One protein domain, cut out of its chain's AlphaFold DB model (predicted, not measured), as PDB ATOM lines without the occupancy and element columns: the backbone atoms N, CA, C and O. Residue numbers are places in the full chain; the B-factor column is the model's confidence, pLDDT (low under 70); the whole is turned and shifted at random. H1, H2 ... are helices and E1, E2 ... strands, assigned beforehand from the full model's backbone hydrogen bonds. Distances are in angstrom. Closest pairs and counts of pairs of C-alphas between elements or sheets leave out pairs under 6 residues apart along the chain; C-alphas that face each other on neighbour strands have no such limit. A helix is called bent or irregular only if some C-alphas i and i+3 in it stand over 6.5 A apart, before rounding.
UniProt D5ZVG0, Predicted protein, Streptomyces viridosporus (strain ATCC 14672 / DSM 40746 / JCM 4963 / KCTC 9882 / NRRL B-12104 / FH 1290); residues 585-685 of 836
ATOM      1  N   VAL A 585      38.157   7.335  46.930       82.12
ATOM      2  CA  VAL A 585      38.292   8.459  47.875       82.12
ATOM      3  C   VAL A 585      36.922   8.982  48.319       82.12
ATOM      4  O   VAL A 585      36.724   9.245  49.499       82.12
ATOM      5  N   THR A 586      35.971   9.113  47.391       82.94
ATOM      6  CA  THR A 586      34.640   9.684  47.661       82.94
ATOM      7  C   THR A 586      33.643   8.636  48.172       82.94
ATOM      8  O   THR A 586      32.773   8.944  48.982       82.94
ATOM      9  N   HIS A 587      33.766   7.390  47.708       89.31
ATOM     10  CA  HIS A 587      32.844   6.280  47.960       89.31
ATOM     11  C   HIS A 587      33.617   4.981  48.266       89.31
ATOM     12  O   HIS A 587      33.615   4.045  47.458       89.31
ATOM     13  N   PRO A 588      34.264   4.868  49.441       91.19
ATOM     14  CA  PRO A 588      35.106   3.713  49.780       91.19
ATOM     15  C   PRO A 588      34.345   2.379  49.877       91.19
ATOM     16  O   PRO A 588      34.949   1.309  49.819       91.19
ATOM     17  N   PHE A 589      33.018   2.433  49.995       93.94
ATOM     18  CA  PHE A 589      32.109   1.287  50.052       93.94
ATOM     19  C   PHE A 589      31.631   0.793  48.673       93.94
ATOM     20  O   PHE A 589      30.955  -0.233  48.592       93.94
ATOM     21  N   LEU A 590      31.955   1.493  47.579       95.00
ATOM     22  CA  LEU A 590      31.356   1.257  46.257       95.00
ATOM     23  C   LEU A 590      31.529  -0.186  45.751       95.00
ATOM     24  O   LEU A 590      30.585  -0.771  45.227       95.00
ATOM     25  N   ALA A 591      32.704  -0.788  45.963       94.50
ATOM     26  CA  ALA A 591      32.967  -2.168  45.552       94.50
ATOM     27  C   ALA A 591      32.025  -3.184  46.226       94.50
ATOM     28  O   ALA A 591      31.637  -4.169  45.603       94.50
ATOM     29  N   GLN A 592      31.629  -2.935  47.478       94.12
ATOM     30  CA  GLN A 592      30.720  -3.817  48.215       94.12
ATOM     31  C   GLN A 592      29.283  -3.704  47.704       94.12
ATOM     32  O   GLN A 592      28.552  -4.690  47.703       94.12
ATOM     33  N   LEU A 593      28.893  -2.528  47.201       95.88
ATOM     34  CA  LEU A 593      27.573  -2.340  46.603       95.88
ATOM     35  C   LEU A 593      27.395  -3.174  45.328       95.88
ATOM     36  O   LEU A 593      26.297  -3.663  45.079       95.88
ATOM     37  N   PHE A 594      28.456  -3.391  44.542       95.75
ATOM     38  CA  PHE A 594      28.379  -4.197  43.317       95.75
ATOM     39  C   PHE A 594      27.979  -5.654  43.575       95.75
ATOM     40  O   PHE A 594      27.337  -6.267  42.722       95.75
ATOM     41  N   VAL A 595      28.294  -6.192  44.757       92.19
ATOM     42  CA  VAL A 595      27.946  -7.568  45.144       92.19
ATOM     43  C   VAL A 595      26.429  -7.789  45.113       92.19
ATOM     44  O   VAL A 595      25.978  -8.850  44.696       92.19
ATOM     45  N   MET A 596      25.633  -6.761  45.428       92.62
ATOM     46  CA  MET A 596      24.161  -6.816  45.392       92.62
ATOM     47  C   MET A 596      23.578  -7.046  43.985       92.62
ATOM     48  O   MET A 596      22.380  -7.296  43.837       92.62
ATOM     49  N   PHE A 597      24.396  -6.912  42.943       94.50
ATOM     50  CA  PHE A 597      23.976  -7.036  41.549       94.50
ATOM     51  C   PHE A 597      24.501  -8.307  40.872       94.50
ATOM     52  O   PHE A 597      24.114  -8.580  39.734       94.50
ATOM     53  N   GLN A 598      25.341  -9.093  41.555       92.31
ATOM     54  CA  GLN A 598      25.917 -10.322  41.007       92.31
ATOM     55  C   GLN A 598      24.841 -11.374  40.722       92.31
ATOM     56  O   GLN A 598      24.023 -11.688  41.582       92.31
ATOM     57  N   ASN A 599      24.879 -11.938  39.516       89.62
ATOM     58  CA  ASN A 599      23.949 -12.930  38.982       89.62
ATOM     59  C   ASN A 599      22.478 -12.501  39.095       89.62
ATOM     60  O   ASN A 599      21.596 -13.326  39.312       89.62
ATOM     61  N   THR A 600      22.210 -11.197  38.966       89.25
ATOM     62  CA  THR A 600      20.848 -10.647  38.948       89.25
ATOM     63  C   THR A 600      20.516 -10.038  37.589       89.25
ATOM     64  O   THR A 600      21.401  -9.807  36.770       89.25
ATOM     65  N   GLY A 601      19.238  -9.751  37.334       90.00
ATOM     66  CA  GLY A 601      18.838  -9.035  36.124       90.00
ATOM     67  C   GLY A 601      19.389  -7.606  36.059       90.00
ATOM     68  O   GLY A 601      19.509  -6.935  37.085       90.00
ATOM     69  N   TYR A 602      19.693  -7.121  34.851       94.25
ATOM     70  CA  TYR A 602      20.191  -5.755  34.661       94.25
ATOM     71  C   TYR A 602      19.110  -4.679  34.801       94.25
ATOM     72  O   TYR A 602      19.466  -3.511  34.937       94.25
ATOM     73  N   VAL A 603      17.820  -5.035  34.759       93.81
ATOM     74  CA  VAL A 603      16.713  -4.136  35.112       93.81
ATOM     75  C   VAL A 603      16.435  -4.292  36.600       93.81
ATOM     76  O   VAL A 603      16.080  -5.371  37.072       93.81
ATOM     77  N   VAL A 604      16.594  -3.202  37.341       92.06
ATOM     78  CA  VAL A 604      16.486  -3.185  38.799       92.06
ATOM     79  C   VAL A 604      15.413  -2.186  39.200       92.06
ATOM     80  O   VAL A 604      15.553  -0.982  38.986       92.06
ATOM     81  N   MET A 605      14.333  -2.685  39.798       90.69
ATOM     82  CA  MET A 605      13.309  -1.823  40.378       90.69
ATOM     83  C   MET A 605      13.810  -1.221  41.694       90.69
ATOM     84  O   MET A 605      14.551  -1.867  42.437       90.69
ATOM     85  N   ARG A 606      13.373   0.000  42.015       91.62
ATOM     86  CA  ARG A 606      13.716   0.704  43.262       91.62
ATOM     87  C   ARG A 606      13.476  -0.155  44.505       91.62
ATOM     88  O   ARG A 606      14.387  -0.299  45.308       91.62
ATOM     89  N   SER A 607      12.301  -0.770  44.608       89.38
ATOM     90  CA  SER A 607      11.926  -1.650  45.722       89.38
ATOM     91  C   SER A 607      12.864  -2.854  45.866       89.38
ATOM     92  O   SER A 607      13.245  -3.217  46.975       89.38
ATOM     93  N   ALA A 608      13.293  -3.452  44.751       90.12
ATOM     94  CA  ALA A 608      14.255  -4.551  44.769       90.12
ATOM     95  C   ALA A 608      15.654  -4.087  45.190       90.12
ATOM     96  O   ALA A 608      16.349  -4.814  45.895       90.12
ATOM     97  N   LEU A 609      16.077  -2.894  44.765       93.25
ATOM     98  CA  LEU A 609      17.346  -2.309  45.195       93.25
ATOM     99  C   LEU A 609      17.331  -2.012  46.697       93.25
ATOM    100  O   LEU A 609      18.276  -2.384  47.384       93.25
ATOM    101  N   GLU A 610      16.257  -1.402  47.196       92.94
ATOM    102  CA  GLU A 610      16.031  -1.137  48.623       92.94
ATOM    103  C   GLU A 610      16.100  -2.432  49.439       92.94
ATOM    104  O   GLU A 610      16.933  -2.541  50.336       92.94
ATOM    105  N   ALA A 611      15.348  -3.462  49.041       91.25
ATOM    106  CA  ALA A 611      15.364  -4.757  49.717       91.25
ATOM    107  C   ALA A 611      16.757  -5.410  49.728       91.25
ATOM    108  O   ALA A 611      17.162  -5.988  50.733       91.25
ATOM    109  N   ARG A 612      17.517  -5.317  48.626       92.88
ATOM    110  CA  ARG A 612      18.903  -5.818  48.574       92.88
ATOM    111  C   ARG A 612      19.822  -5.008  49.484       92.88
ATOM    112  O   ARG A 612      20.639  -5.602  50.183       92.88
ATOM    113  N   PHE A 613      19.685  -3.686  49.499       95.19
ATOM    114  CA  PHE A 613      20.487  -2.812  50.351       95.19
ATOM    115  C   PHE A 613      20.245  -3.086  51.836       95.19
ATOM    116  O   PHE A 613      21.212  -3.190  52.588       95.19
ATOM    117  N   ASP A 614      18.996  -3.305  52.246       94.38
ATOM    118  CA  ASP A 614      18.649  -3.618  53.636       94.38
ATOM    119  C   ASP A 614      19.403  -4.852  54.165       94.38
ATOM    120  O   ASP A 614      19.791  -4.886  55.331       94.38
ATOM    121  N   THR A 615      19.704  -5.834  53.301       93.81
ATOM    122  CA  THR A 615      20.479  -7.028  53.696       93.81
ATOM    123  C   THR A 615      21.947  -6.742  54.025       93.81
ATOM    124  O   THR A 615      22.569  -7.508  54.763       93.81
ATOM    125  N   VAL A 616      22.516  -5.652  53.499       93.88
ATOM    126  CA  VAL A 616      23.936  -5.293  53.670       93.88
ATOM    127  C   VAL A 616      24.148  -4.010  54.477       93.88
ATOM    128  O   VAL A 616      25.273  -3.754  54.912       93.88
ATOM    129  N   ALA A 617      23.091  -3.229  54.714       94.62
ATOM    130  CA  ALA A 617      23.144  -1.905  55.331       94.62
ATOM    131  C   ALA A 617      23.876  -1.909  56.680       94.62
ATOM    132  O   ALA A 617      24.839  -1.165  56.850       94.62
ATOM    133  N   GLU A 618      23.511  -2.812  57.597       94.69
ATOM    134  CA  GLU A 618      24.140  -2.901  58.925       94.69
ATOM    135  C   GLU A 618      25.657  -3.147  58.830       94.69
ATOM    136  O   GLU A 618      26.458  -2.537  59.544       94.69
ATOM    137  N   THR A 619      26.076  -4.018  57.908       94.81
ATOM    138  CA  THR A 619      27.498  -4.315  57.701       94.81
ATOM    139  C   THR A 619      28.237  -3.106  57.140       94.81
ATOM    140  O   THR A 619      29.324  -2.787  57.630       94.81
ATOM    141  N   LEU A 620      27.642  -2.402  56.174       94.81
ATOM    142  CA  LEU A 620      28.216  -1.194  55.586       94.81
ATOM    143  C   LEU A 620      28.320  -0.057  56.604       94.81
ATOM    144  O   LEU A 620      29.371   0.572  56.697       94.81
ATOM    145  N   HIS A 621      27.287   0.175  57.419       95.75
ATOM    146  CA  HIS A 621      27.317   1.196  58.473       95.75
ATOM    147  C   HIS A 621      28.391   0.916  59.520       95.75
ATOM    148  O   HIS A 621      29.083   1.837  59.950       95.75
ATOM    149  N   ARG A 622      28.586  -0.353  59.894       95.75
ATOM    150  CA  ARG A 622      29.640  -0.752  60.835       95.75
ATOM    151  C   ARG A 622      31.045  -0.568  60.262       95.75
ATOM    152  O   ARG A 622      31.949  -0.192  61.001       95.75
ATOM    153  N   GLN A 623      31.246  -0.861  58.978       95.31
ATOM    154  CA  GLN A 623      32.556  -0.736  58.330       95.31
ATOM    155  C   GLN A 623      32.894   0.709  57.944       95.31
ATOM    156  O   GLN A 623      34.061   1.096  57.978       95.31
ATOM    157  N   TYR A 624      31.883   1.514  57.614       94.38
ATOM    158  CA  TYR A 624      32.032   2.885  57.131       94.38
ATOM    159  C   TYR A 624      31.185   3.871  57.953       94.38
ATOM    160  O   TYR A 624      30.340   4.574  57.391       94.38
ATOM    161  N   PRO A 625      31.413   3.986  59.277       93.56
ATOM    162  CA  PRO A 625      30.574   4.803  60.157       93.56
ATOM    163  C   PRO A 625      30.587   6.291  59.784       93.56
ATOM    164  O   PRO A 625      29.573   6.967  59.918       93.56
ATOM    165  N   ALA A 626      31.700   6.788  59.234       90.62
ATOM    166  CA  ALA A 626      31.820   8.164  58.747       90.62
ATOM    167  C   ALA A 626      30.878   8.495  57.570       90.62
ATOM    168  O   ALA A 626      30.654   9.665  57.282       90.62
ATOM    169  N   TYR A 627      30.322   7.482  56.897       90.50
ATOM    170  CA  TYR A 627      29.444   7.629  55.735       90.50
ATOM    171  C   TYR A 627      27.992   7.239  56.037       90.50
ATOM    172  O   TYR A 627      27.178   7.176  55.118       90.50
ATOM    173  N   ALA A 628      27.648   6.976  57.303       89.56
ATOM    174  CA  ALA A 628      26.340   6.447  57.683       89.56
ATOM    175  C   ALA A 628      25.164   7.334  57.235       89.56
ATOM    176  O   ALA A 628      24.148   6.807  56.791       89.56
ATOM    177  N   GLU A 629      25.322   8.663  57.269       87.94
ATOM    178  CA  GLU A 629      24.288   9.611  56.820       87.94
ATOM    179  C   GLU A 629      23.993   9.506  55.314       87.94
ATOM    180  O   GLU A 629      22.844   9.636  54.893       87.94
ATOM    181  N   GLY A 630      25.019   9.246  54.497       86.56
ATOM    182  CA  GLY A 630      24.888   9.082  53.044       86.56
ATOM    183  C   GLY A 630      24.557   7.651  52.614       86.56
ATOM    184  O   GLY A 630      23.981   7.444  51.548       86.56
ATOM    185  N   LEU A 631      24.878   6.655  53.445       93.38
ATOM    186  CA  LEU A 631      24.583   5.236  53.227       93.38
ATOM    187  C   LEU A 631      23.120   4.911  53.560       93.38
ATOM    188  O   LEU A 631      22.814   4.102  54.431       93.38
ATOM    189  N   THR A 632      22.205   5.552  52.846       95.00
ATOM    190  CA  THR A 632      20.768   5.255  52.850       95.00
ATOM    191  C   THR A 632      20.367   4.718  51.482       95.00
ATOM    192  O   THR A 632      21.097   4.917  50.512       95.00
ATOM    193  N   ALA A 633      19.207   4.069  51.346       93.06
ATOM    194  CA  ALA A 633      18.789   3.571  50.034       93.06
ATOM    195  C   ALA A 633      18.713   4.674  48.950       93.06
ATOM    196  O   ALA A 633      19.261   4.461  47.865       93.06
ATOM    197  N   PRO A 634      18.163   5.883  49.215       93.38
ATOM    198  CA  PRO A 634      18.252   6.999  48.271       93.38
ATOM    199  C   PRO A 634      19.696   7.409  47.959       93.38
ATOM    200  O   PRO A 634      20.047   7.548  46.791       93.38
ATOM    201  N   GLY A 635      20.556   7.519  48.978       93.38
ATOM    202  CA  GLY A 635      21.959   7.892  48.787       93.38
ATOM    203  C   GLY A 635      22.768   6.854  48.000       93.38
ATOM    204  O   GLY A 635      23.633   7.215  47.202       93.38
ATOM    205  N   VAL A 636      22.453   5.564  48.145       95.31
ATOM    206  CA  VAL A 636      23.036   4.479  47.344       95.31
ATOM    207  C   VAL A 636      22.581   4.566  45.892       95.31
ATOM    208  O   VAL A 636      23.416   4.436  44.998       95.31
ATOM    209  N   VAL A 637      21.296   4.831  45.638       95.00
ATOM    210  CA  VAL A 637      20.789   5.068  44.275       95.00
ATOM    211  C   VAL A 637      21.502   6.258  43.638       95.00
ATOM    212  O   VAL A 637      22.015   6.131  42.526       95.00
ATOM    213  N   ASP A 638      21.599   7.379  44.354       91.81
ATOM    214  CA  ASP A 638      22.273   8.585  43.871       91.81
ATOM    215  C   ASP A 638      23.762   8.345  43.617       91.81
ATOM    216  O   ASP A 638      24.291   8.790  42.599       91.81
ATOM    217  N   THR A 639      24.429   7.579  44.483       92.00
ATOM    218  CA  THR A 639      25.836   7.193  44.307       92.00
ATOM    219  C   THR A 639      26.012   6.327  43.061       92.00
ATOM    220  O   THR A 639      26.820   6.650  42.192       92.00
ATOM    221  N   LEU A 640      25.246   5.237  42.933       95.19
ATOM    222  CA  LEU A 640      25.354   4.297  41.812       95.19
ATOM    223  C   LEU A 640      24.979   4.944  40.472       95.19
ATOM    224  O   LEU A 640      25.610   4.651  39.451       95.19
ATOM    225  N   TYR A 641      23.993   5.843  40.469       93.38
ATOM    226  CA  TYR A 641      23.692   6.678  39.314       93.38
ATOM    227  C   TYR A 641      24.849   7.638  39.035       93.38
ATOM    228  O   TYR A 641      25.405   7.595  37.943       93.38
ATOM    229  N   GLY A 642      25.288   8.425  40.024       88.81
ATOM    230  CA  GLY A 642      26.361   9.422  39.926       88.81
ATOM    231  C   GLY A 642      27.651   8.883  39.302       88.81
ATOM    232  O   GLY A 642      28.198   9.478  38.367       88.81
ATOM    233  N   VAL A 643      28.091   7.695  39.726       89.62
ATOM    234  CA  VAL A 643      29.284   7.033  39.169       89.62
ATOM    235  C   VAL A 643      29.053   6.422  37.777       89.62
ATOM    236  O   VAL A 643      30.000   6.017  37.105       89.62
ATOM    237  N   GLY A 644      27.812   6.390  37.290       91.69
ATOM    238  CA  GLY A 644      27.429   5.848  35.984       91.69
ATOM    239  C   GLY A 644      27.302   4.327  35.957       91.69
ATOM    240  O   GLY A 644      27.340   3.739  34.879       91.69
ATOM    241  N   PHE A 645      27.176   3.692  37.125       95.56
ATOM    242  CA  PHE A 645      26.906   2.261  37.234       95.56
ATOM    243  C   PHE A 645      25.443   1.952  36.897       95.56
ATOM    244  O   PHE A 645      25.171   1.023  36.133       95.56
ATOM    245  N   LEU A 646      24.517   2.768  37.415       95.62
ATOM    246  CA  LEU A 646      23.095   2.720  37.074       95.62
ATOM    247  C   LEU A 646      22.711   3.844  36.113       95.62
ATOM    248  O   LEU A 646      23.160   4.984  36.231       95.62
ATOM    249  N   GLY A 647      21.825   3.513  35.185       94.81
ATOM    250  CA  GLY A 647      21.019   4.458  34.431       94.81
ATOM    251  C   GLY A 647      19.585   4.449  34.939       94.81
ATOM    252  O   GLY A 647      19.134   3.476  35.544       94.81
ATOM    253  N   VAL A 648      18.863   5.530  34.678       94.00
ATOM    254  CA  VAL A 648      17.453   5.680  35.047       94.00
ATOM    255  C   VAL A 648      16.586   5.723  33.795       94.00
ATOM    256  O   VAL A 648      16.934   6.384  32.811       94.00
ATOM    257  N   ARG A 649      15.455   5.013  33.811       92.00
ATOM    258  CA  ARG A 649      14.480   5.069  32.718       92.00
ATOM    259  C   ARG A 649      13.792   6.434  32.707       92.00
ATOM    260  O   ARG A 649      13.114   6.798  33.665       92.00
ATOM    261  N   ARG A 650      13.905   7.158  31.591       90.12
ATOM    262  CA  ARG A 650      13.225   8.439  31.349       90.12
ATOM    263  C   ARG A 650      12.588   8.416  29.966       90.12
ATOM    264  O   ARG A 650      13.269   8.486  28.947       90.12
ATOM    265  N   GLY A 651      11.261   8.311  29.926       86.38
ATOM    266  CA  GLY A 651      10.548   8.076  28.671       86.38
ATOM    267  C   GLY A 651      10.922   6.714  28.080       86.38
ATOM    268  O   GLY A 651      10.825   5.700  28.768       86.38
ATOM    269  N   ASN A 652      11.358   6.692  26.819       84.12
ATOM    270  CA  ASN A 652      11.770   5.454  26.150       84.12
ATOM    271  C   ASN A 652      13.252   5.120  26.350       84.12
ATOM    272  O   ASN A 652      13.642   3.978  26.111       84.12
ATOM    273  N   ASP A 653      14.044   6.074  26.835       87.88
ATOM    274  CA  ASP A 653      15.492   5.950  26.929       87.88
ATOM    275  C   ASP A 653      15.943   5.641  28.358       87.88
ATOM    276  O   ASP A 653      15.270   5.950  29.347       87.88
ATOM    277  N   VAL A 654      17.121   5.034  28.459       91.00
ATOM    278  CA  VAL A 654      17.847   4.890  29.719       91.00
ATOM    279  C   VAL A 654      18.941   5.945  29.739       91.00
ATOM    280  O   VAL A 654      19.832   5.954  28.891       91.00
ATOM    281  N   VAL A 655      18.868   6.843  30.714       90.06
ATOM    282  CA  VAL A 655      19.826   7.937  30.862       90.06
ATOM    283  C   VAL A 655      20.877   7.530  31.885       90.06
ATOM    284  O   VAL A 655      20.544   7.258  33.035       90.06
ATOM    285  N   TYR A 656      22.140   7.508  31.466       89.56
ATOM    286  CA  TYR A 656      23.310   7.339  32.334       89.56
ATOM    287  C   TYR A 656      23.995   8.690  32.581       89.56
ATOM    288  O   TYR A 656      23.721   9.682  31.896       89.56
ATOM    289  N   THR A 657      24.930   8.743  33.531       77.00
ATOM    290  CA  THR A 657      25.668   9.980  33.812       77.00
ATOM    291  C   THR A 657      26.646  10.337  32.693       77.00
ATOM    292  O   THR A 657      27.528   9.565  32.316       77.00
ATOM    293  N   GLY A 658      26.484  11.550  32.157       59.50
ATOM    294  CA  GLY A 658      27.232  12.057  31.000       59.50
ATOM    295  C   GLY A 658      26.635  13.321  30.366       59.50
ATOM    296  O   GLY A 658      27.342  14.029  29.652       59.50
ATOM    297  N   GLY A 659      25.362  13.631  30.654       53.88
ATOM    298  CA  GLY A 659      24.659  14.848  30.218       53.88
ATOM    299  C   GLY A 659      24.477  15.901  31.322       53.88
ATOM    300  O   GLY A 659      25.244  15.945  32.282       53.88
ATOM    301  N   ALA A 660      23.449  16.753  31.197       52.22
ATOM    302  CA  ALA A 660      23.021  17.638  32.284       52.22
ATOM    303  C   ALA A 660      22.714  16.780  33.521       52.22
ATOM    304  O   ALA A 660      21.886  15.871  33.447       52.22
ATOM    305  N   HIS A 661      23.427  17.018  34.621       62.50
ATOM    306  CA  HIS A 661      23.377  16.188  35.821       62.50
ATOM    307  C   HIS A 661      22.044  16.391  36.554       62.50
ATOM    308  O   HIS A 661      21.966  17.115  37.540       62.50
ATOM    309  N   VAL A 662      20.970  15.791  36.036       77.88
ATOM    310  CA  VAL A 662      19.664  15.762  36.695       77.88
ATOM    311  C   VAL A 662      19.673  14.586  37.672       77.88
ATOM    312  O   VAL A 662      19.740  13.441  37.196       77.88
ATOM    313  N   PRO A 663      19.614  14.842  38.994       83.88
ATOM    314  CA  PRO A 663      19.565  13.794  40.010       83.88
ATOM    315  C   PRO A 663      18.383  12.853  39.797       83.88
ATOM    316  O   PRO A 663      17.395  13.216  39.141       83.88
ATOM    317  N   VAL A 664      18.479  11.653  40.362       90.19
ATOM    318  CA  VAL A 664      17.377  10.691  40.338       90.19
ATOM    319  C   VAL A 664      16.201  11.273  41.120       90.19
ATOM    320  O   VAL A 664      16.353  11.784  42.226       90.19
ATOM    321  N   GLN A 665      15.011  11.229  40.532       90.81
ATOM    322  CA  GLN A 665      13.799  11.720  41.176       90.81
ATOM    323  C   GLN A 665      13.134  10.608  42.003       90.81
ATOM    324  O   GLN A 665      13.181   9.441  41.610       90.81
ATOM    325  N   PRO A 666      12.436  10.930  43.108       88.19
ATOM    326  CA  PRO A 666      11.803   9.915  43.959       88.19
ATOM    327  C   PRO A 666      10.782   9.018  43.239       88.19
ATOM    328  O   PRO A 666      10.609   7.861  43.606       88.19
ATOM    329  N   HIS A 667      10.117   9.538  42.203       88.12
ATOM    330  CA  HIS A 667       9.127   8.802  41.411       88.12
ATOM    331  C   HIS A 667       9.749   7.910  40.324       88.12
ATOM    332  O   HIS A 667       9.037   7.134  39.691       88.12
ATOM    333  N   GLU A 668      11.055   8.028  40.076       91.69
ATOM    334  CA  GLU A 668      11.770   7.164  39.141       91.69
ATOM    335  C   GLU A 668      12.087   5.844  39.847       91.69
ATOM    336  O   GLU A 668      12.776   5.820  40.872       91.69
ATOM    337  N   THR A 669      11.535   4.750  39.322       90.75
ATOM    338  CA  THR A 669      11.576   3.429  39.964       90.75
ATOM    339  C   THR A 669      12.261   2.351  39.134       90.75
ATOM    340  O   THR A 669      12.531   1.285  39.673       90.75
ATOM    341  N   GLU A 670      12.554   2.601  37.857       92.31
ATOM    342  CA  GLU A 670      13.198   1.635  36.963       92.31
ATOM    343  C   GLU A 670      14.647   2.053  36.677       92.31
ATOM    344  O   GLU A 670      14.903   3.062  36.007       92.31
ATOM    345  N   PHE A 671      15.590   1.246  37.165       94.56
ATOM    346  CA  PHE A 671      17.024   1.421  36.963       94.56
ATOM    347  C   PHE A 671      17.604   0.325  36.082       94.56
ATOM    348  O   PHE A 671      17.072  -0.780  35.990       94.56
ATOM    349  N   HIS A 672      18.717   0.637  35.431       95.69
ATOM    350  CA  HIS A 672      19.407  -0.267  34.521       95.69
ATOM    351  C   HIS A 672      20.895  -0.293  34.833       95.69
ATOM    352  O   HIS A 672      21.535   0.755  34.848       95.69
ATOM    353  N   ILE A 673      21.466  -1.479  35.021       97.12
ATOM    354  CA  ILE A 673      22.921  -1.640  35.092       97.12
ATOM    355  C   ILE A 673      23.508  -1.279  33.726       97.12
ATOM    356  O   ILE A 673      23.045  -1.770  32.687       97.12
ATOM    357  N   HIS A 674      24.540  -0.437  33.715       96.25
ATOM    358  CA  HIS A 674      25.211  -0.038  32.482       96.25
ATOM    359  C   HIS A 674      25.771  -1.274  31.742       96.25
ATOM    360  O   HIS A 674      26.428  -2.105  32.376       96.25
ATOM    361  N   PRO A 675      25.575  -1.416  30.412       95.69
ATOM    362  CA  PRO A 675      25.983  -2.610  29.661       95.69
ATOM    363  C   PRO A 675      27.458  -2.995  29.819       95.69
ATOM    364  O   PRO A 675      27.776  -4.177  29.868       95.69
ATOM    365  N   CYS A 676      28.336  -1.999  29.978       96.06
ATOM    366  CA  CYS A 676      29.757  -2.167  30.319       96.06
ATOM    367  C   CYS A 676      30.018  -3.127  31.495       96.06
ATOM    368  O   CYS A 676      31.008  -3.848  31.473       96.06
ATOM    369  N   PHE A 677      29.145  -3.176  32.505       97.50
ATOM    370  CA  PHE A 677      29.365  -3.964  33.728       97.50
ATOM    371  C   PHE A 677      28.578  -5.276  33.770       97.50
ATOM    372  O   PHE A 677      28.808  -6.099  34.651       97.50
ATOM    373  N   ARG A 678      27.634  -5.472  32.841       96.44
ATOM    374  CA  ARG A 678      26.720  -6.621  32.857       96.44
ATOM    375  C   ARG A 678      27.452  -7.967  32.777       96.44
ATOM    376  O   ARG A 678      27.189  -8.788  33.654       96.44
ATOM    377  N   PRO A 679      28.408  -8.180  31.845       96.00
ATOM    378  CA  PRO A 679      29.142  -9.444  31.775       96.00
ATOM    379  C   PRO A 679      29.900  -9.786  33.064       96.00
ATOM    380  O   PRO A 679      29.833 -10.921  33.522       96.00
ATOM    381  N   ALA A 680      30.572  -8.808  33.686       96.88
ATOM    382  CA  ALA A 680      31.307  -9.009  34.940       96.88
ATOM    383  C   ALA A 680      30.412  -9.415  36.114       96.88
ATOM    384  O   ALA A 680      30.857 -10.076  37.049       96.88
ATOM    385  N   LEU A 681      29.155  -8.981  36.081       95.94
ATOM    386  CA  LEU A 681      28.166  -9.281  37.104       95.94
ATOM    387  C   LEU A 681      27.341 -10.526  36.778       95.94
ATOM    388  O   LEU A 681      26.517 -10.896  37.600       95.94
ATOM    389  N   GLY A 682      27.495 -11.144  35.602       93.38
ATOM    390  CA  GLY A 682      26.563 -12.176  35.132       93.38
ATOM    391  C   GLY A 682      25.135 -11.649  34.921       93.38
ATOM    392  O   GLY A 682      24.174 -12.411  34.964       93.38
ATOM    393  N   ALA A 683      24.980 -10.336  34.720       92.25
ATOM    394  CA  ALA A 683      23.696  -9.662  34.548       92.25
ATOM    395  C   ALA A 683      23.305  -9.572  33.065       92.25
ATOM    396  O   ALA A 683      23.070  -8.489  32.527       92.25
ATOM    397  N   ASP A 684      23.262 -10.718  32.384       87.50
ATOM    398  CA  ASP A 684      23.097 -10.809  30.923       87.50
ATOM    399  C   ASP A 684      21.630 -10.731  30.454       87.50
ATOM    400  O   ASP A 684      21.338 -10.675  29.256       87.50
ATOM    401  N   HIS A 685      20.681 -10.722  31.391       87.94
ATOM    402  CA  HIS A 685      19.243 -10.732  31.127       87.94
ATOM    403  C   HIS A 685      18.528  -9.609  31.878       87.94
ATOM    404  O   HIS A 685      19.003  -9.164  32.922       87.94
TER     405      HIS A 685
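This is residues 585 to 685 of the 836 residues of the protein "Predicted protein" of Streptomyces viridosporus (strain ATCC 14672 / DSM 40746 / JCM 4963 / KCTC 9882 / NRRL B-12104 / FH 1290) (UniProt D5ZVG0). A small twisted sheet of four strands has H3 packed across one face, while the long, kinked H2 runs away from the sheet and H1 lies near both helices. H4 follows E4, and a long loop, residues 656 to 669, joins E3 to E4. The 101 printed residues include four named helices and four named strands, in the order H1 E1 H2 H3 E2 E3 E4 H4. The sheet order is E1 E4 E2 E3, antiparallel, and the class is mixed. It is compact, with a radius of gyration of the C-alphas of 13.1 A and spans of 39 by 29 by 25 A.

H1, residues 590 to 595, is near H2, residues 606 to 623, and H3, residues 633 to 642. Residues 609 to 613 of H2 only just touch H3, with 3 pairs of C-alphas within 8 A, the closest Glu 610 and Ala 633 at 5.6 A, about perpendicular at 83 degrees. E1, residues 603 to 605, is antiparallel to E4, residues 670 to 673, with N 604 and O 671 at 2.8 A. E2, residues 646 to 650, is antiparallel to E4, with N 647 and O 672 at 2.8 A. E2 and E3, residues 653 to 655, form a hairpin, with N 648 and O 655 at 2.9 A. E1, H2, H3 and E2 form a split strand-helix-strand unit, two strands of one sheet that are not neighbours, with helices between them along the chain and E4 between them in the sheet, and its crossover is right-handed. H3 is on the sheet at a height of 10.8 A, over E4 and E2; its closest C-alphas to E2 are Leu 640 and Leu 646, 5.5 A. H4, residues 675 to 681, only grazes the sheet. Each O i to N i+4 pair is within hydrogen-bond range in H3, against 1 of 2 in H1, 10 of 14 in H2 and 1 of 3 in H4, where 3 of 4 O i to N i+3 pairs are.

H1 begins at C-alpha 590 (31.356, 1.257, 46.257) and H4 ends at C-alpha 681 (28.166, -9.281, 37.104). H2 is 24.2 A long, H3 13.9 A and E2 12.8 A. H2 and H4 are irregular: C-alphas 615 and 618 are 7.6 A apart, and 676 and 679 7.4 A.

The C-alphas of Arg 622 and Asn 652 are the two farthest apart, 39.5 A. The printed part has no cut; E3 to E4 is the long link, and residues 658 to 661 have pLDDT under 70.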